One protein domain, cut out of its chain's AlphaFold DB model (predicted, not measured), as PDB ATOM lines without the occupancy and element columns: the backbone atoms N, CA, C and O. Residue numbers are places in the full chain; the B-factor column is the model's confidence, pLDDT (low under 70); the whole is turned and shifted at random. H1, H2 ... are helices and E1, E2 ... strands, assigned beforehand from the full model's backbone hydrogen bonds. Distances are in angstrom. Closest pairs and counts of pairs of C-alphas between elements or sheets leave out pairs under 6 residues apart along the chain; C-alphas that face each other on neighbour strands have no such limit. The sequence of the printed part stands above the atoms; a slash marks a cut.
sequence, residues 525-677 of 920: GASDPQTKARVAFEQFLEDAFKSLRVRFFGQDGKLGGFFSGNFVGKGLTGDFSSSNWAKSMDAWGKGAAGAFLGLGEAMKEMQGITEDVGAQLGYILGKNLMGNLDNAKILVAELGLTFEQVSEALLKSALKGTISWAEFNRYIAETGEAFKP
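Overview. This is residues 525 to 677 of the 920 residues of an uncharacterized protein of Candidatus Dependentiae bacterium (UniProt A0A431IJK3). Two crossed helices, H3 and H4, make the core of a compact, mostly helical body; the helical hairpin H6 and H7 packs across H3 on one side, and H1 runs past H4 on the other. H5 packs beside the first part of H3, short H2 packs on H4, and a small strand hairpin, E1 and E2, lies at the edge of the body near H5. The 153 printed residues hold seven named helices and two strands, in the order H1 E1 E2 H2 H3 H4 H5 H6 H7; the two-strand sheet is antiparallel. The radius of gyration of the C-alphas is 14.4 A, and they span 42 by 40 by 30 A.

Arrangement. H1, residues 529 to 548, and H4, residues 614 to 624, only just touch, with 3 pairs of C-alphas within 8 A; the closest are those of Arg 534 and Leu 617, 6.6 A apart, at a steep tilt of 42 degrees. E1, residues 551 to 553, and E2, residues 559 to 562, form an antiparallel hairpin with 152 degrees between their directions; N 560 and O 552 are 2.8 A apart, within hydrogen-bond range. The closest C-alphas of E1 and H5, residues 629 to 638, are those of Phe 552 and Asn 631, 5.7 A apart. H2, residues 580 to 586, touches H4 about perpendicular at 77 degrees, closest at C-alphas 585 and 619, 6.8 A. H3, residues 590 to 606, is the hub, touching four helices. It touches H4 at a steep tilt of 60 degrees, opposite ways, closest at C-alphas 600 and 618, 3.9 A. With its residues 591 to 596 alone it touches H5 at a shallow tilt of 27 degrees, closest at C-alphas 592 and 629, 5.0 A. It stands about perpendicular to H6, residues 643 to 655, and H7, residues 661 to 675, and touches both, closest at C-alphas 602 and 649, 4.9 A, and 595 and 671, 3.9 A. H6 and H7 touch as a helical hairpin at a shallow tilt of 14 degrees, closest at C-alphas 654 and 661, 5.9 A. Every O i to N i+4 pair is within hydrogen-bond range in H1 to H6; in H7, 8 of 11 are.

Along the chain. H1 begins at C-alpha 529, (-65.573, 35.964, 16.460), and is 28.7 A long. H3 is 23.7 A long, H4 15.4 A, H5 14.1 A and H6 18.1 A. H7 is 20.8 A long and ends at C-alpha 675, (-35.342, 41.457, 20.814).

Size, cuts and confidence. The C-alphas farthest apart, of Ala 526 and Pro 677, are 44.1 A apart. The printed part has no cut. The link from E2 to H2, residues 563 to 579, is long. Residues 525 to 526, 565 and 568 to 575 have pLDDT under 70.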
ATOM      1  N   GLY A 525     -72.873  41.092  22.749       60.09
ATOM      2  CA  GLY A 525     -73.874  40.379  21.941       60.09
ATOM      3  C   GLY A 525     -73.309  39.567  20.760       60.09
ATOM      4  O   GLY A 525     -72.150  39.148  20.739       60.09
ATOM      5  N   ALA A 526     -74.133  39.310  19.743       58.81
ATOM      6  CA  ALA A 526     -73.733  38.568  18.542       58.81
ATOM      7  C   ALA A 526     -72.749  39.372  17.659       58.81
ATOM      8  O   ALA A 526     -73.091  39.832  16.576       58.81
ATOM      9  N   SER A 527     -71.530  39.593  18.145       73.12
ATOM     10  CA  SER A 527     -70.403  40.104  17.368       73.12
ATOM     11  C   SER A 527     -69.664  38.943  16.703       73.12
ATOM     12  O   SER A 527     -69.588  37.851  17.269       73.12
ATOM     13  N   ASP A 528     -69.103  39.205  15.524       86.94
ATOM     14  CA  ASP A 528     -68.233  38.283  14.793       86.94
ATOM     15  C   ASP A 528     -67.040  37.807  15.669       86.94
ATOM     16  O   ASP A 528     -66.467  38.628  16.400       86.94
ATOM     17  N   PRO A 529     -66.656  36.511  15.637       88.94
ATOM     18  CA  PRO A 529     -65.573  35.964  16.460       88.94
ATOM     19  C   PRO A 529     -64.233  36.694  16.312       88.94
ATOM     20  O   PRO A 529     -63.571  36.951  17.316       88.94
ATOM     21  N   GLN A 530     -63.859  37.128  15.104       89.56
ATOM     22  CA  GLN A 530     -62.606  37.865  14.904       89.56
ATOM     23  C   GLN A 530     -62.640  39.216  15.622       89.56
ATOM     24  O   GLN A 530     -61.658  39.648  16.220       89.56
ATOM     25  N   THR A 531     -63.799  39.878  15.606       88.44
ATOM     26  CA  THR A 531     -64.007  41.118  16.365       88.44
ATOM     27  C   THR A 531     -63.838  40.886  17.862       88.44
ATOM     28  O   THR A 531     -63.185  41.685  18.531       88.44
ATOM     29  N   LYS A 532     -64.373  39.779  18.387       86.69
ATOM     30  CA  LYS A 532     -64.208  39.399  19.798       86.69
ATOM     31  C   LYS A 532     -62.744  39.126  20.146       86.69
ATOM     32  O   LYS A 532     -62.284  39.617  21.172       86.69
ATOM     33  N   ALA A 533     -62.017  38.425  19.278       89.44
ATOM     34  CA  ALA A 533     -60.591  38.157  19.440       89.44
ATOM     35  C   ALA A 533     -59.749  39.445  19.475       89.44
ATOM     36  O   ALA A 533     -58.924  39.615  20.369       89.44
ATOM     37  N   ARG A 534     -60.001  40.395  18.561       90.50
ATOM     38  CA  ARG A 534     -59.321  41.702  18.554       90.50
ATOM     39  C   ARG A 534     -59.618  42.521  19.810       90.50
ATOM     40  O   ARG A 534     -58.699  43.060  20.408       90.50
ATOM     41  N   VAL A 535     -60.885  42.588  20.228       87.25
ATOM     42  CA  VAL A 535     -61.290  43.330  21.437       87.25
ATOM     43  C   VAL A 535     -60.693  42.711  22.698       87.25
ATOM     44  O   VAL A 535     -60.281  43.444  23.592       87.25
ATOM     45  N   ALA A 536     -60.631  41.379  22.771       86.12
ATOM     46  CA  ALA A 536     -59.909  40.696  23.835       86.12
ATOM     47  C   ALA A 536     -58.436  41.130  23.804       86.12
ATOM     48  O   ALA A 536     -57.955  41.749  24.743       86.12
ATOM     49  N   PHE A 537     -57.742  40.958  22.684       90.06
ATOM     50  CA  PHE A 537     -56.346  41.372  22.570       90.06
ATOM     51  C   PHE A 537     -56.083  42.850  22.946       90.06
ATOM     52  O   PHE A 537     -55.104  43.159  23.622       90.06
ATOM     53  N   GLU A 538     -56.966  43.777  22.573       88.56
ATOM     54  CA  GLU A 538     -56.867  45.183  22.991       88.56
ATOM     55  C   GLU A 538     -57.008  45.348  24.512       88.56
ATOM     56  O   GLU A 538     -56.224  46.079  25.117       88.56
ATOM     57  N   GLN A 539     -57.953  44.640  25.143       87.00
ATOM     58  CA  GLN A 539     -58.121  44.638  26.603       87.00
ATOM     59  C   GLN A 539     -56.907  44.039  27.314       87.00
ATOM     60  O   GLN A 539     -56.467  44.596  28.316       87.00
ATOM     61  N   PHE A 540     -56.338  42.956  26.774       88.75
ATOM     62  CA  PHE A 540     -55.097  42.366  27.272       88.75
ATOM     63  C   PHE A 540     -53.990  43.414  27.375       88.75
ATOM     64  O   PHE A 540     -53.391  43.602  28.434       88.75
ATOM     65  N   LEU A 541     -53.733  44.095  26.257       88.31
ATOM     66  CA  LEU A 541     -52.688  45.102  26.167       88.31
ATOM     67  C   LEU A 541     -52.982  46.277  27.088       88.31
ATOM     68  O   LEU A 541     -52.099  46.734  27.807       88.31
ATOM     69  N   GLU A 542     -54.221  46.759  27.099       87.25
ATOM     70  CA  GLU A 542     -54.614  47.878  27.942       87.25
ATOM     71  C   GLU A 542     -54.407  47.575  29.433       87.25
ATOM     72  O   GLU A 542     -53.845  48.409  30.148       87.25
ATOM     73  N   ASP A 543     -54.795  46.384  29.893       86.44
ATOM     74  CA  ASP A 543     -54.591  45.945  31.274       86.44
ATOM     75  C   ASP A 543     -53.094  45.782  31.591       86.44
ATOM     76  O   ASP A 543     -52.621  46.273  32.625       86.44
ATOM     77  N   ALA A 544     -52.323  45.182  30.675       86.12
ATOM     78  CA  ALA A 544     -50.877  45.042  30.818       86.12
ATOM     79  C   ALA A 544     -50.188  46.412  30.946       86.12
ATOM     80  O   ALA A 544     -49.477  46.662  31.922       86.12
ATOM     81  N   PHE A 545     -50.452  47.355  30.040       85.25
ATOM     82  CA  PHE A 545     -49.782  48.658  30.051       85.25
ATOM     83  C   PHE A 545     -50.214  49.577  31.186       85.25
ATOM     84  O   PHE A 545     -49.373  50.303  31.722       85.25
ATOM     85  N   LYS A 546     -51.488  49.538  31.594       83.06
ATOM     86  CA  LYS A 546     -51.944  50.282  32.777       83.06
ATOM     87  C   LYS A 546     -51.183  49.860  34.027       83.06
ATOM     88  O   LYS A 546     -50.864  50.711  34.856       83.06
ATOM     89  N   SER A 547     -50.878  48.568  34.151       82.38
ATOM     90  CA  SER A 547     -50.111  48.051  35.285       82.38
ATOM     91  C   SER A 547     -48.630  48.448  35.235       82.38
ATOM     92  O   SER A 547     -48.043  48.735  36.276       82.38
ATOM     93  N   LEU A 548     -48.050  48.536  34.035       79.62
ATOM     94  CA  LEU A 548     -46.613  48.737  33.831       79.62
ATOM     95  C   LEU A 548     -46.187  50.214  33.763       79.62
ATOM     96  O   LEU A 548     -45.004  50.508  33.898       79.62
ATOM     97  N   ARG A 549     -47.124  51.162  33.587       82.38
ATOM     98  CA  ARG A 549     -46.825  52.603  33.413       82.38
ATOM     99  C   ARG A 549     -45.752  52.844  32.336       82.38
ATOM    100  O   ARG A 549     -44.788  53.580  32.546       82.38
ATOM    101  N   VAL A 550     -45.929  52.230  31.171       85.50
ATOM    102  CA  VAL A 550     -44.980  52.328  30.049       85.50
ATOM    103  C   VAL A 550     -45.109  53.679  29.339       85.50
ATOM    104  O   VAL A 550     -46.203  54.246  29.246       85.50
ATOM    105  N   ARG A 551     -43.988  54.190  28.819       88.75
ATOM    106  CA  ARG A 551     -43.933  55.334  27.893       88.75
ATOM    107  C   ARG A 551     -43.335  54.869  26.570       88.75
ATOM    108  O   ARG A 551     -42.372  54.107  26.576       88.75
ATOM    109  N   PHE A 552     -43.882  55.362  25.468       91.31
ATOM    110  CA  PHE A 552     -43.452  55.030  24.110       91.31
ATOM    111  C   PHE A 552     -42.954  56.276  23.389       91.31
ATOM    112  O   PHE A 552     -43.400  57.383  23.689       91.31
ATOM    113  N   PHE A 553     -42.064  56.097  22.424       90.56
ATOM    114  CA  PHE A 553     -41.623  57.155  21.530       90.56
ATOM    115  C   PHE A 553     -42.760  57.597  20.604       90.56
ATOM    116  O   PHE A 553     -43.471  56.772  20.022       90.56
ATOM    117  N   GLY A 554     -42.928  58.909  20.487       89.62
ATOM    118  CA  GLY A 554     -43.795  59.564  19.525       89.62
ATOM    119  C   GLY A 554     -43.256  59.470  18.095       89.62
ATOM    120  O   GLY A 554     -42.135  59.024  17.852       89.62
ATOM    121  N   GLN A 555     -44.040  59.955  17.128       85.75
ATOM    122  CA  GLN A 555     -43.584  60.110  15.736       85.75
ATOM    123  C   GLN A 555     -42.443  61.125  15.597       85.75
ATOM    124  O   GLN A 555     -41.709  61.094  14.616       85.75
ATOM    125  N   ASP A 556     -42.301  62.027  16.566       84.88
ATOM    126  CA  ASP A 556     -41.209  62.992  16.664       84.88
ATOM    127  C   ASP A 556     -39.934  62.396  17.286       84.88
ATOM    128  O   ASP A 556     -38.971  63.126  17.505       84.88
ATOM    129  N   GLY A 557     -39.934  61.091  17.590       84.19
ATOM    130  CA  GLY A 557     -38.830  60.394  18.246       84.19
ATOM    131  C   GLY A 557     -38.701  60.708  19.735       84.19
ATOM    132  O   GLY A 557     -37.813  60.178  20.390       84.19
ATOM    133  N   LYS A 558     -39.579  61.543  20.303       86.12
ATOM    134  CA  LYS A 558     -39.516  61.912  21.720       86.12
ATOM    135  C   LYS A 558     -40.327  60.958  22.563       86.12
ATOM    136  O   LYS A 558     -41.367  60.460  22.138       86.12
ATOM    137  N   LEU A 559     -39.889  60.735  23.793       85.19
ATOM    138  CA  LEU A 559     -40.652  59.930  24.732       85.19
ATOM    139  C   LEU A 559     -41.994  60.620  25.041       85.19
ATOM    140  O   LEU A 559     -42.039  61.749  25.531       85.19
ATOM    141  N   GLY A 560     -43.099  59.943  24.743       86.62
ATOM    142  CA  GLY A 560     -44.439  60.412  25.064       86.62
ATOM    143  C   GLY A 560     -44.751  60.336  26.560       86.62
ATOM    144  O   GLY A 560     -43.990  59.795  27.370       86.62
ATOM    145  N   GLY A 561     -45.923  60.855  26.933       82.25
ATOM    146  CA  GLY A 561     -46.484  60.635  28.266       82.25
ATOM    147  C   GLY A 561     -46.742  59.149  28.545       82.25
ATOM    148  O   GLY A 561     -46.667  58.301  27.652       82.25
ATOM    149  N   PHE A 562     -47.065  58.828  29.800       81.19
ATOM    150  CA  PHE A 562     -47.506  57.479  30.158       81.19
ATOM    151  C   PHE A 562     -48.674  57.052  29.276       81.19
ATOM    152  O   PHE A 562     -49.563  57.861  28.996       81.19
ATOM    153  N   PHE A 563     -48.674  55.786  28.858       82.00
ATOM    154  CA  PHE A 563     -49.780  55.221  28.100       82.00
ATOM    155  C   PHE A 563     -51.097  55.458  28.863       82.00
ATOM    156  O   PHE A 563     -51.337  54.868  29.916       82.00
ATOM    157  N   SER A 564     -51.933  56.372  28.358       70.44
ATOM    158  CA  SER A 564     -53.077  56.926  29.095       70.44
ATOM    159  C   SER A 564     -54.368  56.116  28.955       70.44
ATOM    160  O   SER A 564     -55.391  56.494  29.522       70.44
ATOM    161  N   GLY A 565     -54.313  54.971  28.270       64.50
ATOM    162  CA  GLY A 565     -55.425  54.030  28.190       64.50
ATOM    163  C   GLY A 565     -56.380  54.332  27.039       64.50
ATOM    164  O   GLY A 565     -57.175  55.265  27.104       64.50
ATOM    165  N   ASN A 566     -56.244  53.523  25.989       70.25
ATOM    166  CA  ASN A 566     -57.261  53.014  25.059       70.25
ATOM    167  C   ASN A 566     -56.496  52.576  23.804       70.25
ATOM    168  O   ASN A 566     -56.226  53.402  22.928       70.25
ATOM    169  N   PHE A 567     -56.124  51.292  23.725       71.56
ATOM    170  CA  PHE A 567     -55.685  50.724  22.447       71.56
ATOM    171  C   PHE A 567     -56.832  50.940  21.454       71.56
ATOM    172  O   PHE A 567     -57.970  50.607  21.768       71.56
ATOM    173  N   VAL A 568     -56.538  51.655  20.361       59.94
ATOM    174  CA  VAL A 568     -57.479  52.355  19.460       59.94
ATOM    175  C   VAL A 568     -58.968  52.057  19.704       59.94
ATOM    176  O   VAL A 568     -59.556  51.162  19.104       59.94
ATOM    177  N   GLY A 569     -59.596  52.843  20.580       56.75
ATOM    178  CA  GLY A 569     -60.935  52.535  21.080       56.75
ATOM    179  C   GLY A 569     -61.977  52.336  19.978       56.75
ATOM    180  O   GLY A 569     -62.120  53.215  19.143       56.75
ATOM    181  N   LYS A 570     -62.706  51.207  20.000       57.31
ATOM    182  CA  LYS A 570     -63.915  50.809  19.219       57.31
ATOM    183  C   LYS A 570     -63.950  51.049  17.692       57.31
ATOM    184  O   LYS A 570     -64.846  50.533  17.034       57.31
ATOM    185  N   GLY A 571     -63.030  51.814  17.114       59.41
ATOM    186  CA  GLY A 571     -63.040  52.259  15.724       59.41
ATOM    187  C   GLY A 571     -62.207  51.380  14.795       59.41
ATOM    188  O   GLY A 571     -62.464  51.369  13.596       59.41
ATOM    189  N   LEU A 572     -61.242  50.609  15.317       60.12
ATOM    190  CA  LEU A 572     -60.457  49.676  14.496       60.12
ATOM    191  C   LEU A 572     -61.208  48.404  14.132       60.12
ATOM    192  O   LEU A 572     -60.906  47.788  13.116       60.12
ATOM    193  N   THR A 573     -62.204  48.009  14.921       59.00
ATOM    194  CA  THR A 573     -62.922  46.754  14.688       59.00
ATOM    195  C   THR A 573     -63.723  46.741  13.385       59.00
ATOM    196  O   THR A 573     -64.094  45.655  12.947       59.00
ATOM    197  N   GLY A 574     -63.987  47.907  12.782       59.41
ATOM    198  CA  GLY A 574     -64.916  48.061  11.663       59.41
ATOM    199  C   GLY A 574     -64.339  47.934  10.249       59.41
ATOM    200  O   GLY A 574     -65.129  47.698   9.344       59.41
ATOM    201  N   ASP A 575     -63.024  48.079  10.024       63.28
ATOM    202  CA  ASP A 575     -62.504  48.184   8.643       63.28
ATOM    203  C   ASP A 575     -61.149  47.495   8.389       63.28
ATOM    204  O   ASP A 575     -60.280  48.015   7.693       63.28
ATOM    205  N   PHE A 576     -60.970  46.272   8.899       83.12
ATOM    206  CA  PHE A 576     -59.935  45.363   8.365       83.12
ATOM    207  C   PHE A 576     -60.294  44.816   6.972       83.12
ATOM    208  O   PHE A 576     -59.467  44.174   6.325       83.12
ATOM    209  N   SER A 577     -61.518  45.091   6.509       79.69
ATOM    210  CA  SER A 577     -61.991  44.821   5.153       79.69
ATOM    211  C   SER A 577     -61.347  45.712   4.093       79.69
ATOM    212  O   SER A 577     -61.244  45.286   2.943       79.69
ATOM    213  N   SER A 578     -60.914  46.933   4.432       80.75
ATOM    214  CA  SER A 578     -60.202  47.782   3.480       80.75
ATOM    215  C   SER A 578     -58.721  47.415   3.420       80.75
ATOM    216  O   SER A 578     -58.068  47.162   4.427       80.75
ATOM    217  N   SER A 579     -58.130  47.444   2.225       74.75
ATOM    218  CA  SER A 579     -56.687  47.219   2.030       74.75
ATOM    219  C   SER A 579     -55.801  48.351   2.583       74.75
ATOM    220  O   SER A 579     -54.587  48.360   2.377       74.75
ATOM    221  N   ASN A 580     -56.384  49.328   3.287       86.25
ATOM    222  CA  ASN A 580     -55.688  50.515   3.777       86.25
ATOM    223  C   ASN A 580     -54.789  50.231   4.988       86.25
ATOM    224  O   ASN A 580     -53.796  50.935   5.180       86.25
ATOM    225  N   TRP A 581     -55.094  49.207   5.792       89.25
ATOM    226  CA  TRP A 581     -54.242  48.854   6.931       89.25
ATOM    227  C   TRP A 581     -52.905  48.264   6.467       89.25
ATOM    228  O   TRP A 581     -51.868  48.698   6.956       89.25
ATOM    229  N   ALA A 582     -52.897  47.402   5.443       88.06
ATOM    230  CA  ALA A 582     -51.663  46.873   4.853       88.06
ATOM    231  C   ALA A 582     -50.764  47.999   4.306       88.06
ATOM    232  O   ALA A 582     -49.586  48.067   4.642       88.06
ATOM    233  N   LYS A 583     -51.345  48.972   3.585       91.88
ATOM    234  CA  LYS A 583     -50.617  50.174   3.128       91.88
ATOM    235  C   LYS A 583     -50.047  51.005   4.279       91.88
ATOM    236  O   LYS A 583     -49.000  51.626   4.138       91.88
ATOM    237  N   SER A 584     -50.757  51.050   5.406       90.56
ATOM    238  CA  SER A 584     -50.274  51.740   6.602       90.56
ATOM    239  C   SER A 584     -49.071  51.011   7.207       90.56
ATOM    240  O   SER A 584     -48.145  51.675   7.651       90.56
ATOM    241  N   MET A 585     -49.059  49.672   7.183       93.88
ATOM    242  CA  MET A 585     -47.908  48.881   7.629       93.88
ATOM    243  C   MET A 585     -46.703  49.067   6.712       93.88
ATOM    244  O   MET A 585     -45.598  49.265   7.204       93.88
ATOM    245  N   ASP A 586     -46.911  49.097   5.394       92.50
ATOM    246  CA  ASP A 586     -45.833  49.360   4.433       92.50
ATOM    247  C   ASP A 586     -45.126  50.700   4.712       92.50
ATOM    248  O   ASP A 586     -43.908  50.810   4.553       92.50
ATOM    249  N   ALA A 587     -45.870  51.708   5.186       94.94
ATOM    250  CA  ALA A 587     -45.328  53.018   5.546       94.94
ATOM    251  C   ALA A 587     -44.438  53.006   6.804       94.94
ATOM    252  O   ALA A 587     -43.672  53.946   7.003       94.94
ATOM    253  N   TRP A 588     -44.500  51.963   7.637       94.19
ATOM    254  CA  TRP A 588     -43.624  51.798   8.809       94.19
ATOM    255  C   TRP A 588     -42.233  51.267   8.435       94.19
ATOM    256  O   TRP A 588     -41.318  51.273   9.253       94.19
ATOM    257  N   GLY A 589     -42.062  50.814   7.191       95.06
ATOM    258  CA  GLY A 589     -40.863  50.124   6.734       95.06
ATOM    259  C   GLY A 589     -40.924  48.621   7.010       95.06
ATOM    260  O   GLY A 589     -41.562  48.157   7.954       95.06
ATOM    261  N   LYS A 590     -40.237  47.841   6.165       93.94
ATOM    262  CA  LYS A 590     -40.324  46.369   6.162       93.94
ATOM    263  C   LYS A 590     -39.968  45.743   7.512       93.94
ATOM    264  O   LYS A 590     -40.702  44.883   7.975       93.94
ATOM    265  N   GLY A 591     -38.896  46.214   8.155       93.06
ATOM    266  CA  GLY A 591     -38.456  45.684   9.449       93.06
ATOM    267  C   GLY A 591     -39.494  45.883  10.555       93.06
ATOM    268  O   GLY A 591     -39.847  44.930  11.240       93.06
ATOM    269  N   ALA A 592     -40.047  47.094  10.689       95.56
ATOM    270  CA  ALA A 592     -41.058  47.376  11.705       95.56
ATOM    271  C   ALA A 592     -42.388  46.670  11.406       95.56
ATOM    272  O   ALA A 592     -42.955  46.035  12.293       95.56
ATOM    273  N   ALA A 593     -42.871  46.729  10.160       96.44
ATOM    274  CA  ALA A 593     -44.077  46.013   9.741       96.44
ATOM    275  C   ALA A 593     -43.961  44.513  10.029       96.44
ATOM    276  O   ALA A 593     -44.861  43.921  10.619       96.44
ATOM    277  N   GLY A 594     -42.822  43.933   9.667       95.94
ATOM    278  CA  GLY A 594     -42.463  42.551   9.915       95.94
ATOM    279  C   GLY A 594     -42.456  42.146  11.377       95.94
ATOM    280  O   GLY A 594     -43.114  41.179  11.760       95.94
ATOM    281  N   ALA A 595     -41.766  42.936  12.204       97.06
ATOM    282  CA  ALA A 595     -41.718  42.733  13.644       97.06
ATOM    283  C   ALA A 595     -43.119  42.787  14.263       97.06
ATOM    284  O   ALA A 595     -43.481  41.921  15.052       97.06
ATOM    285  N   PHE A 596     -43.950  43.758  13.873       97.75
ATOM    286  CA  PHE A 596     -45.315  43.852  14.388       97.75
ATOM    287  C   PHE A 596     -46.217  42.715  13.900       97.75
ATOM    288  O   PHE A 596     -47.010  42.213  14.693       97.75
ATOM    289  N   LEU A 597     -46.099  42.270  12.642       97.38
ATOM    290  CA  LEU A 597     -46.835  41.099  12.149       97.38
ATOM    291  C   LEU A 597     -46.445  39.833  12.912       97.38
ATOM    292  O   LEU A 597     -47.329  39.103  13.358       97.38
ATOM    293  N   GLY A 598     -45.146  39.599  13.096       97.69
ATOM    294  CA  GLY A 598     -44.661  38.440  13.835       97.69
ATOM    295  C   GLY A 598     -45.048  38.484  15.313       97.69
ATOM    296  O   GLY A 598     -45.521  37.482  15.838       97.69
ATOM    297  N   LEU A 599     -44.981  39.648  15.968       97.62
ATOM    298  CA  LEU A 599     -45.487  39.818  17.335       97.62
ATOM    299  C   LEU A 599     -47.001  39.600  17.427       97.62
ATOM    300  O   LEU A 599     -47.463  38.948  18.359       97.62
ATOM    301  N   GLY A 600     -47.778  40.108  16.469       97.38
ATOM    302  CA  GLY A 600     -49.227  39.907  16.423       97.38
ATOM    303  C   GLY A 600     -49.612  38.436  16.270       97.38
ATOM    304  O   GLY A 600     -50.489  37.947  16.979       97.38
ATOM    305  N   GLU A 601     -48.920  37.714  15.390       97.81
ATOM    306  CA  GLU A 601     -49.118  36.281  15.178       97.81
ATOM    307  C   GLU A 601     -48.659  35.447  16.384       97.81
ATOM    308  O   GLU A 601     -49.388  34.562  16.831       97.81
ATOM    309  N   ALA A 602     -47.504  35.767  16.970       97.38
ATOM    310  CA  ALA A 602     -47.017  35.100  18.172       97.38
ATOM    311  C   ALA A 602     -47.966  35.314  19.356       97.38
ATOM    312  O   ALA A 602     -48.324  34.365  20.049       97.38
ATOM    313  N   MET A 603     -48.424  36.550  19.584       96.00
ATOM    314  CA  MET A 603     -49.363  36.849  20.664       96.00
ATOM    315  C   MET A 603     -50.725  36.193  20.450       96.00
ATOM    316  O   MET A 603     -51.323  35.748  21.426       96.00
ATOM    317  N   LYS A 604     -51.200  36.077  19.202       95.94
ATOM    318  CA  LYS A 604     -52.397  35.292  18.874       95.94
ATOM    319  C   LYS A 604     -52.257  33.856  19.387       95.94
ATOM    320  O   LYS A 604     -53.128  33.375  20.111       95.94
ATOM    321  N   GLU A 605     -51.147  33.199  19.052       96.19
ATOM    322  CA  GLU A 605     -50.901  31.810  19.444       96.19
ATOM    323  C   GLU A 605     -50.675  31.658  20.957       96.19
ATOM    324  O   GLU A 605     -51.280  30.778  21.571       96.19
ATOM    325  N   MET A 606     -49.887  32.543  21.583       94.12
ATOM    326  CA  MET A 606     -49.674  32.557  23.041       94.12
ATOM    327  C   MET A 606     -50.978  32.776  23.815       94.12
ATOM    328  O   MET A 606     -51.145  32.241  24.910       94.12
ATOM    329  N   GLN A 607     -51.921  33.537  23.246       92.06
ATOM    330  CA  GLN A 607     -53.225  33.772  23.861       92.06
ATOM    331  C   GLN A 607     -54.274  32.702  23.541       92.06
ATOM    332  O   GLN A 607     -55.405  32.787  24.022       92.06
ATOM    333  N   GLY A 608     -53.927  31.693  22.738       93.25
ATOM    334  CA  GLY A 608     -54.874  30.667  22.309       93.25
ATOM    335  C   GLY A 608     -56.022  31.221  21.461       93.25
ATOM    336  O   GLY A 608     -57.098  30.625  21.430       93.25
ATOM    337  N   ILE A 609     -55.815  32.355  20.787       92.94
ATOM    338  CA  ILE A 609     -56.788  32.931  19.860       92.94
ATOM    339  C   ILE A 609     -56.800  32.060  18.601       92.94
ATOM    340  O   ILE A 609     -55.791  31.918  17.913       92.94
ATOM    341  N   THR A 610     -57.945  31.445  18.312       94.12
ATOM    342  CA  THR A 610     -58.079  30.497  17.192       94.12
ATOM    343  C   THR A 610     -58.424  31.174  15.872       94.12
ATOM    344  O   THR A 610     -58.204  30.614  14.800       94.12
ATOM    345  N   GLU A 611     -58.984  32.375  15.945       94.12
ATOM    346  CA  GLU A 611     -59.361  33.188  14.807       94.12
ATOM    347  C   GLU A 611     -58.118  33.666  14.062       94.12
ATOM    348  O   GLU A 611     -57.156  34.112  14.678       94.12
ATOM    349  N   ASP A 612     -58.150  33.641  12.731       94.38
ATOM    350  CA  ASP A 612     -57.037  34.110  11.905       94.38
ATOM    351  C   ASP A 612     -56.951  35.648  11.872       94.38
ATOM    352  O   ASP A 612     -57.357  36.316  10.920       94.38
ATOM    353  N   VAL A 613     -56.499  36.223  12.989       94.94
ATOM    354  CA  VAL A 613     -56.417  37.673  13.210       94.94
ATOM    355  C   VAL A 613     -54.995  38.161  13.471       94.94
ATOM    356  O   VAL A 613     -54.816  39.346  13.722       94.94
ATOM    357  N   GLY A 614     -53.968  37.310  13.395       95.69
ATOM    358  CA  GLY A 614     -52.607  37.649  13.844       95.69
ATOM    359  C   GLY A 614     -52.017  38.873  13.145       95.69
ATOM    360  O   GLY A 614     -51.530  39.791  13.804       95.69
ATOM    361  N   ALA A 615     -52.187  38.978  11.823       95.38
ATOM    362  CA  ALA A 615     -51.784  40.167  11.070       95.38
ATOM    363  C   ALA A 615     -52.552  41.437  11.495       95.38
ATOM    364  O   ALA A 615     -51.990  42.531  11.543       95.38
ATOM    365  N   GLN A 616     -53.830  41.293  11.855       94.44
ATOM    366  CA  GLN A 616     -54.663  42.392  12.352       94.44
ATOM    367  C   GLN A 616     -54.215  42.829  13.751       94.44
ATOM    368  O   GLN A 616     -54.157  44.028  14.018       94.44
ATOM    369  N   LEU A 617     -53.844  41.881  14.620       95.06
ATOM    370  CA  LEU A 617     -53.247  42.173  15.927       95.06
ATOM    371  C   LEU A 617     -51.909  42.898  15.759       95.06
ATOM    372  O   LEU A 617     -51.663  43.887  16.444       95.06
ATOM    373  N   GLY A 618     -51.092  42.480  14.790       95.81
ATOM    374  CA  GLY A 618     -49.849  43.162  14.436       95.81
ATOM    375  C   GLY A 618     -50.079  44.598  13.970       95.81
ATOM    376  O   GLY A 618     -49.402  45.518  14.422       95.81
ATOM    377  N   TYR A 619     -51.100  44.836  13.145       94.69
ATOM    378  CA  TYR A 619     -51.499  46.194  12.779       94.69
ATOM    379  C   TYR A 619     -51.977  47.017  13.984       94.69
ATOM    380  O   TYR A 619     -51.607  48.184  14.108       94.69
ATOM    381  N   ILE A 620     -52.781  46.436  14.882       92.56
ATOM    382  CA  ILE A 620     -53.229  47.107  16.112       92.56
ATOM    383  C   ILE A 620     -52.014  47.504  16.950       92.56
ATOM    384  O   ILE A 620     -51.904  48.667  17.339       92.56
ATOM    385  N   LEU A 621     -51.078  46.580  17.180       94.19
ATOM    386  CA  LEU A 621     -49.827  46.851  17.885       94.19
ATOM    387  C   LEU A 621     -49.062  47.991  17.223       94.19
ATOM    388  O   LEU A 621     -48.824  49.017  17.854       94.19
ATOM    389  N   GLY A 622     -48.746  47.846  15.937       94.38
ATOM    390  CA  GLY A 622     -47.962  48.833  15.211       94.38
ATOM    391  C   GLY A 622     -48.639  50.198  15.180       94.38
ATOM    392  O   GLY A 622     -47.989  51.196  15.443       94.38
ATOM    393  N   LYS A 623     -49.958  50.288  14.993       92.31
ATOM    394  CA  LYS A 623     -50.661  51.577  14.996       92.31
ATOM    395  C   LYS A 623     -50.588  52.283  16.351       92.31
ATOM    396  O   LYS A 623     -50.362  53.490  16.386       92.31
ATOM    397  N   ASN A 624     -50.771  51.553  17.450       90.88
ATOM    398  CA  ASN A 624     -50.674  52.125  18.798       90.88
ATOM    399  C   ASN A 624     -49.226  52.449  19.195       90.88
ATOM    400  O   ASN A 624     -48.995  53.360  19.983       90.88
ATOM    401  N   LEU A 625     -48.261  51.739  18.612       93.31
ATOM    402  CA  LEU A 625     -46.827  51.935  18.810       93.31
ATOM    403  C   LEU A 625     -46.181  52.755  17.684       93.31
ATOM    404  O   LEU A 625     -44.958  52.790  17.548       93.31
ATOM    405  N   MET A 626     -47.013  53.441  16.895       93.94
ATOM    406  CA  MET A 626     -46.646  54.353  15.809       93.94
ATOM    407  C   MET A 626     -45.773  53.747  14.697       93.94
ATOM    408  O   MET A 626     -45.111  54.482  13.970       93.94
ATOM    409  N   GLY A 627     -45.761  52.424  14.551       94.94
ATOM    410  CA  GLY A 627     -44.920  51.713  13.594       94.94
ATOM    411  C   GLY A 627     -43.435  51.789  13.941       94.94
ATOM    412  O   GLY A 627     -42.601  51.520  13.086       94.94
ATOM    413  N   ASN A 628     -43.093  52.174  15.173       95.19
ATOM    414  CA  ASN A 628     -41.717  52.355  15.604       95.19
ATOM    415  C   ASN A 628     -41.170  51.042  16.195       95.19
ATOM    416  O   ASN A 628     -41.726  50.491  17.147       95.19
ATOM    417  N   LEU A 629     -40.068  50.542  15.633       95.75
ATOM    418  CA  LEU A 629     -39.424  49.304  16.072       95.75
ATOM    419  C   LEU A 629     -38.859  49.404  17.502       95.75
ATOM    420  O   LEU A 629     -38.920  48.426  18.240       95.75
ATOM    421  N   ASP A 630     -38.398  50.575  17.946       94.44
ATOM    422  CA  ASP A 630     -37.964  50.790  19.333       94.44
ATOM    423  C   ASP A 630     -39.121  50.693  20.324       94.44
ATOM    424  O   ASP A 630     -38.957  50.167  21.427       94.44
ATOM    425  N   ASN A 631     -40.328  51.093  19.916       95.06
ATOM    426  CA  ASN A 631     -41.526  50.849  20.715       95.06
ATOM    427  C   ASN A 631     -41.873  49.356  20.788       95.06
ATOM    428  O   ASN A 631     -42.354  48.903  21.826       95.06
ATOM    429  N   ALA A 632     -41.601  48.579  19.732       95.88
ATOM    430  CA  ALA A 632     -41.722  47.121  19.781       95.88
ATOM    431  C   ALA A 632     -40.691  46.500  20.740       95.88
ATOM    432  O   ALA A 632     -41.043  45.607  21.509       95.88
ATOM    433  N   LYS A 633     -39.451  47.014  20.765       95.06
ATOM    434  CA  LYS A 633     -38.416  46.602  21.731       95.06
ATOM    435  C   LYS A 633     -38.837  46.871  23.177       95.06
ATOM    436  O   LYS A 633     -38.704  46.001  24.036       95.06
ATOM    437  N   ILE A 634     -39.378  48.063  23.447       92.12
ATOM    438  CA  ILE A 634     -39.943  48.400  24.762       92.12
ATOM    439  C   ILE A 634     -41.088  47.443  25.091       92.12
ATOM    440  O   ILE A 634     -41.110  46.882  26.179       92.12
ATOM    441  N   LEU A 635     -42.003  47.200  24.148       93.56
ATOM    442  CA  LEU A 635     -43.136  46.299  24.342       93.56
ATOM    443  C   LEU A 635     -42.703  44.899  24.795       93.56
ATOM    444  O   LEU A 635     -43.198  44.413  25.812       93.56
ATOM    445  N   VAL A 636     -41.807  44.246  24.051       94.88
ATOM    446  CA  VAL A 636     -41.408  42.868  24.373       94.88
ATOM    447  C   VAL A 636     -40.666  42.798  25.702       94.88
ATOM    448  O   VAL A 636     -40.927  41.888  26.489       94.88
ATOM    449  N   ALA A 637     -39.833  43.800  26.002       90.56
ATOM    450  CA  ALA A 637     -39.168  43.902  27.290       90.56
ATOM    451  C   ALA A 637     -40.200  44.038  28.418       90.56
ATOM    452  O   ALA A 637     -40.189  43.238  29.349       90.56
ATOM    453  N   GLU A 638     -41.112  45.009  28.333       89.50
ATOM    454  CA  GLU A 638     -42.132  45.312  29.348       89.50
ATOM    455  C   GLU A 638     -43.086  44.145  29.623       89.50
ATOM    456  O   GLU A 638     -43.433  43.886  30.775       89.50
ATOM    457  N   LEU A 639     -43.456  43.384  28.593       90.56
ATOM    458  CA  LEU A 639     -44.245  42.163  28.771       90.56
ATOM    459  C   LEU A 639     -43.430  40.983  29.319       90.56
ATOM    460  O   LEU A 639     -44.017  39.960  29.670       90.56
ATOM    461  N   GLY A 640     -42.105  41.114  29.410       91.88
ATOM    462  CA  GLY A 640     -41.210  40.036  29.822       91.88
ATOM    463  C   GLY A 640     -41.209  38.871  28.836       91.88
ATOM    464  O   GLY A 640     -41.015  37.733  29.254       91.88
ATOM    465  N   LEU A 641     -41.473  39.147  27.557       93.44
ATOM    466  CA  LEU A 641     -41.410  38.137  26.508       93.44
ATOM    467  C   LEU A 641     -39.948  37.844  26.193       93.44
ATOM    468  O   LEU A 641     -39.130  38.765  26.129       93.44
ATOM    469  N   THR A 642     -39.633  36.577  25.945       95.06
ATOM    470  CA  THR A 642     -38.340  36.182  25.375       95.06
ATOM    471  C   THR A 642     -38.470  35.901  23.880       95.06
ATOM    472  O   THR A 642     -39.568  35.662  23.360       95.06
ATOM    473  N   PHE A 643     -37.344  35.945  23.167       95.62
ATOM    474  CA  PHE A 643     -37.338  35.638  21.740       95.62
ATOM    475  C   PHE A 643     -37.725  34.176  21.493       95.62
ATOM    476  O   PHE A 643     -38.449  33.885  20.548       95.62
ATOM    477  N   GLU A 644     -37.304  33.273  22.377       94.44
ATOM    478  CA  GLU A 644     -37.625  31.847  22.347       94.44
ATOM    479  C   GLU A 644     -39.132  31.642  22.456       94.44
ATOM    480  O   GLU A 644     -39.702  30.913  21.649       94.44
ATOM    481  N   GLN A 645     -39.792  32.359  23.372       94.56
ATOM    482  CA  GLN A 645     -41.240  32.274  23.536       94.56
ATOM    483  C   GLN A 645     -41.989  32.717  22.272       94.56
ATOM    484  O   GLN A 645     -42.907  32.049  21.794       94.56
ATOM    485  N   VAL A 646     -41.577  33.847  21.697       96.56
ATOM    486  CA  VAL A 646     -42.161  34.351  20.450       96.56
ATOM    487  C   VAL A 646     -41.870  33.408  19.280       96.56
ATOM    488  O   VAL A 646     -42.751  33.159  18.459       96.56
ATOM    489  N   SER A 647     -40.666  32.841  19.224       96.12
ATOM    490  CA  SER A 647     -40.248  31.889  18.197       96.12
ATOM    491  C   SER A 647     -41.045  30.588  18.259       96.12
ATOM    492  O   SER A 647     -41.537  30.117  17.234       96.12
ATOM    493  N   GLU A 648     -41.242  30.035  19.456       95.25
ATOM    494  CA  GLU A 648     -42.046  28.835  19.687       95.25
ATOM    495  C   GLU A 648     -43.513  29.057  19.300       95.25
ATOM    496  O   GLU A 648     -44.117  28.225  18.618       95.25
ATOM    497  N   ALA A 649     -44.078  30.213  19.659       96.19
ATOM    498  CA  ALA A 649     -45.434  30.579  19.264       96.19
ATOM    499  C   ALA A 649     -45.576  30.667  17.732       96.19
ATOM    500  O   ALA A 649     -46.505  30.098  17.157       96.19
ATOM    501  N   LEU A 650     -44.619  31.301  17.047       96.75
ATOM    502  CA  LEU A 650     -44.595  31.355  15.583       96.75
ATOM    503  C   LEU A 650     -44.425  29.966  14.951       96.75
ATOM    504  O   LEU A 650     -45.080  29.666  13.951       96.75
ATOM    505  N   LEU A 651     -43.590  29.102  15.534       95.88
ATOM    506  CA  LEU A 651     -43.378  27.732  15.059       95.88
ATOM    507  C   LEU A 651     -44.675  26.932  15.152       95.88
ATOM    508  O   LEU A 651     -45.062  26.250  14.206       95.88
ATOM    509  N   LYS A 652     -45.392  27.062  16.267       95.12
ATOM    510  CA  LYS A 652     -46.682  26.406  16.467       95.12
ATOM    511  C   LYS A 652     -47.741  26.901  15.478       95.12
ATOM    512  O   LYS A 652     -48.486  26.078  14.947       95.12
ATOM    513  N   SER A 653     -47.771  28.198  15.164       95.94
ATOM    514  CA  SER A 653     -48.595  28.736  14.071       95.94
ATOM    515  C   SER A 653     -48.241  28.112  12.713       95.94
ATOM    516  O   SER A 653     -49.128  27.711  11.957       95.94
ATOM    517  N   ALA A 654     -46.946  27.973  12.408       95.56
ATOM    518  CA  ALA A 654     -46.481  27.365  11.160       95.56
ATOM    519  C   ALA A 654     -46.873  25.880  11.062       95.56
ATOM    520  O   ALA A 654     -47.397  25.439  10.040       95.56
ATOM    521  N   LEU A 655     -46.707  25.124  12.152       92.75
ATOM    522  CA  LEU A 655     -47.087  23.710  12.247       92.75
ATOM    523  C   LEU A 655     -48.598  23.493  12.092       92.75
ATOM    524  O   LEU A 655     -49.022  22.508  11.491       92.75
ATOM    525  N   LYS A 656     -49.425  24.422  12.589       95.25
ATOM    526  CA  LYS A 656     -50.881  24.408  12.372       95.25
ATOM    527  C   LYS A 656     -51.289  24.815  10.953       95.25
ATOM    528  O   LYS A 656     -52.459  24.672  10.602       95.25
ATOM    529  N   GLY A 657     -50.363  25.356  10.160       94.38
ATOM    530  CA  GLY A 657     -50.639  25.917   8.842       94.38
ATOM    531  C   GLY A 657     -51.416  27.237   8.881       94.38
ATOM    532  O   GLY A 657     -51.991  27.614   7.863       94.38
ATOM    533  N   THR A 658     -51.460  27.935  10.026       94.25
ATOM    534  CA  THR A 658     -52.063  29.280  10.101       94.25
ATOM    535  C   THR A 658     -51.169  30.332   9.460       94.25
ATOM    536  O   THR A 658     -51.665  31.348   8.990       94.25
ATOM    537  N   ILE A 659     -49.862  30.071   9.414       96.50
ATOM    538  CA  ILE A 659     -48.898  30.798   8.590       96.50
ATOM    539  C   ILE A 659     -48.094  29.804   7.761       96.50
ATOM    540  O   ILE A 659     -47.889  28.657   8.157       96.50
ATOM    541  N   SER A 660     -47.615  30.241   6.604       97.19
ATOM    542  CA  SER A 660     -46.670  29.468   5.803       97.19
ATOM    543  C   SER A 660     -45.275  29.444   6.444       97.19
ATOM    544  O   SER A 660     -44.892  30.352   7.178       97.19
ATOM    545  N   TRP A 661     -44.448  28.452   6.101       94.06
ATOM    546  CA  TRP A 661     -43.038  28.417   6.524       94.06
ATOM    547  C   TRP A 661     -42.223  29.622   6.028       94.06
ATOM    548  O   TRP A 661     -41.286  30.063   6.692       94.06
ATOM    549  N   ALA A 662     -42.592  30.187   4.874       93.44
ATOM    550  CA  ALA A 662     -41.990  31.419   4.376       93.44
ATOM    551  C   ALA A 662     -42.324  32.614   5.288       93.44
ATOM    552  O   ALA A 662     -41.442  33.413   5.602       93.44
ATOM    553  N   GLU A 663     -43.573  32.711   5.750       95.38
ATOM    554  CA  GLU A 663     -43.987  33.716   6.731       95.38
ATOM    555  C   GLU A 663     -43.339  33.487   8.091       95.38
ATOM    556  O   GLU A 663     -42.877  34.456   8.676       95.38
ATOM    557  N   PHE A 664     -43.220  32.239   8.554       96.81
ATOM    558  CA  PHE A 664     -42.481  31.896   9.772       96.81
ATOM    559  C   PHE A 664     -41.042  32.418   9.721       96.81
ATOM    560  O   PHE A 664     -40.647  33.210  10.572       96.81
ATOM    561  N   ASN A 665     -40.278  32.058   8.684       93.69
ATOM    562  CA  ASN A 665     -38.884  32.492   8.540       93.69
ATOM    563  C   ASN A 665     -38.758  34.019   8.480       93.69
ATOM    564  O   ASN A 665     -37.846  34.597   9.075       93.69
ATOM    565  N   ARG A 666     -39.689  34.679   7.778       95.69
ATOM    566  CA  ARG A 666     -39.755  36.139   7.720       95.69
ATOM    567  C   ARG A 666     -40.048  36.737   9.100       95.69
ATOM    568  O   ARG A 666     -39.297  37.597   9.549       95.69
ATOM    569  N   TYR A 667     -41.093  36.269   9.781       96.69
ATOM    570  CA  TYR A 667     -41.503  36.772  11.092       96.69
ATOM    571  C   TYR A 667     -40.439  36.540  12.154       96.69
ATOM    572  O   TYR A 667     -40.202  37.443  12.945       96.69
ATOM    573  N   ILE A 668     -39.748  35.402  12.147       95.31
ATOM    574  CA  ILE A 668     -38.620  35.135  13.047       95.31
ATOM    575  C   ILE A 668     -37.495  36.147  12.833       95.31
ATOM    576  O   ILE A 668     -37.022  36.752  13.795       95.31
ATOM    577  N   ALA A 669     -37.089  36.370  11.579       93.44
ATOM    578  CA  ALA A 669     -36.016  37.305  11.265       93.44
ATOM    579  C   ALA A 669     -36.382  38.750  11.642       93.44
ATOM    580  O   ALA A 669     -35.592  39.440  12.280       93.44
ATOM    581  N   GLU A 670     -37.585  39.198  11.274       94.88
ATOM    582  CA  GLU A 670     -38.028  40.581  11.485       94.88
ATOM    583  C   GLU A 670     -38.394  40.848  12.953       94.88
ATOM    584  O   GLU A 670     -38.032  41.886  13.501       94.88
ATOM    585  N   THR A 671     -39.032  39.893  13.634       95.12
ATOM    586  CA  THR A 671     -39.348  40.012  15.067       95.12
ATOM    587  C   THR A 671     -38.100  39.915  15.929       95.12
ATOM    588  O   THR A 671     -38.034  40.581  16.957       95.12
ATOM    589  N   GLY A 672     -37.076  39.172  15.495       93.69
ATOM    590  CA  GLY A 672     -35.779  39.130  16.167       93.69
ATOM    591  C   GLY A 672     -35.159  40.514  16.364       93.69
ATOM    592  O   GLY A 672     -34.520  40.751  17.386       93.69
ATOM    593  N   GLU A 673     -35.416  41.471  15.465       94.56
ATOM    594  CA  GLU A 673     -34.965  42.858  15.638       94.56
ATOM    595  C   GLU A 673     -35.584  43.540  16.870       94.56
ATOM    596  O   GLU A 673     -34.915  44.350  17.508       94.56
ATOM    597  N   ALA A 674     -36.817  43.190  17.258       95.81
ATOM    598  CA  ALA A 674     -37.453  43.704  18.474       95.81
ATOM    599  C   ALA A 674     -36.831  43.134  19.765       95.81
ATOM    600  O   ALA A 674     -37.038  43.687  20.839       95.81
ATOM    601  N   PHE A 675     -36.044  42.059  19.675       95.31
ATOM    602  CA  PHE A 675     -35.342  41.457  20.814       95.31
ATOM    603  C   PHE A 675     -33.859  41.825  20.873       95.31
ATOM    604  O   PHE A 675     -33.195  41.555  21.876       95.31
ATOM    605  N   LYS A 676     -33.317  42.459  19.825       94.25
ATOM    606  CA  LYS A 676     -31.926  42.912  19.838       94.25
ATOM    607  C   LYS A 676     -31.741  44.094  20.795       94.25
ATOM    608  O   LYS A 676     -32.570  45.011  20.800       94.25
ATOM    609  N   PRO A 677     -30.628  44.124  21.550       93.38
ATOM    610  CA  PRO A 677     -30.271  45.284  22.356       93.38
ATOM    611  C   PRO A 677     -30.005  46.510  21.467       93.38
ATOM    612  O   PRO A 677     -29.684  46.365  20.284       93.38
TER     613      PRO A 677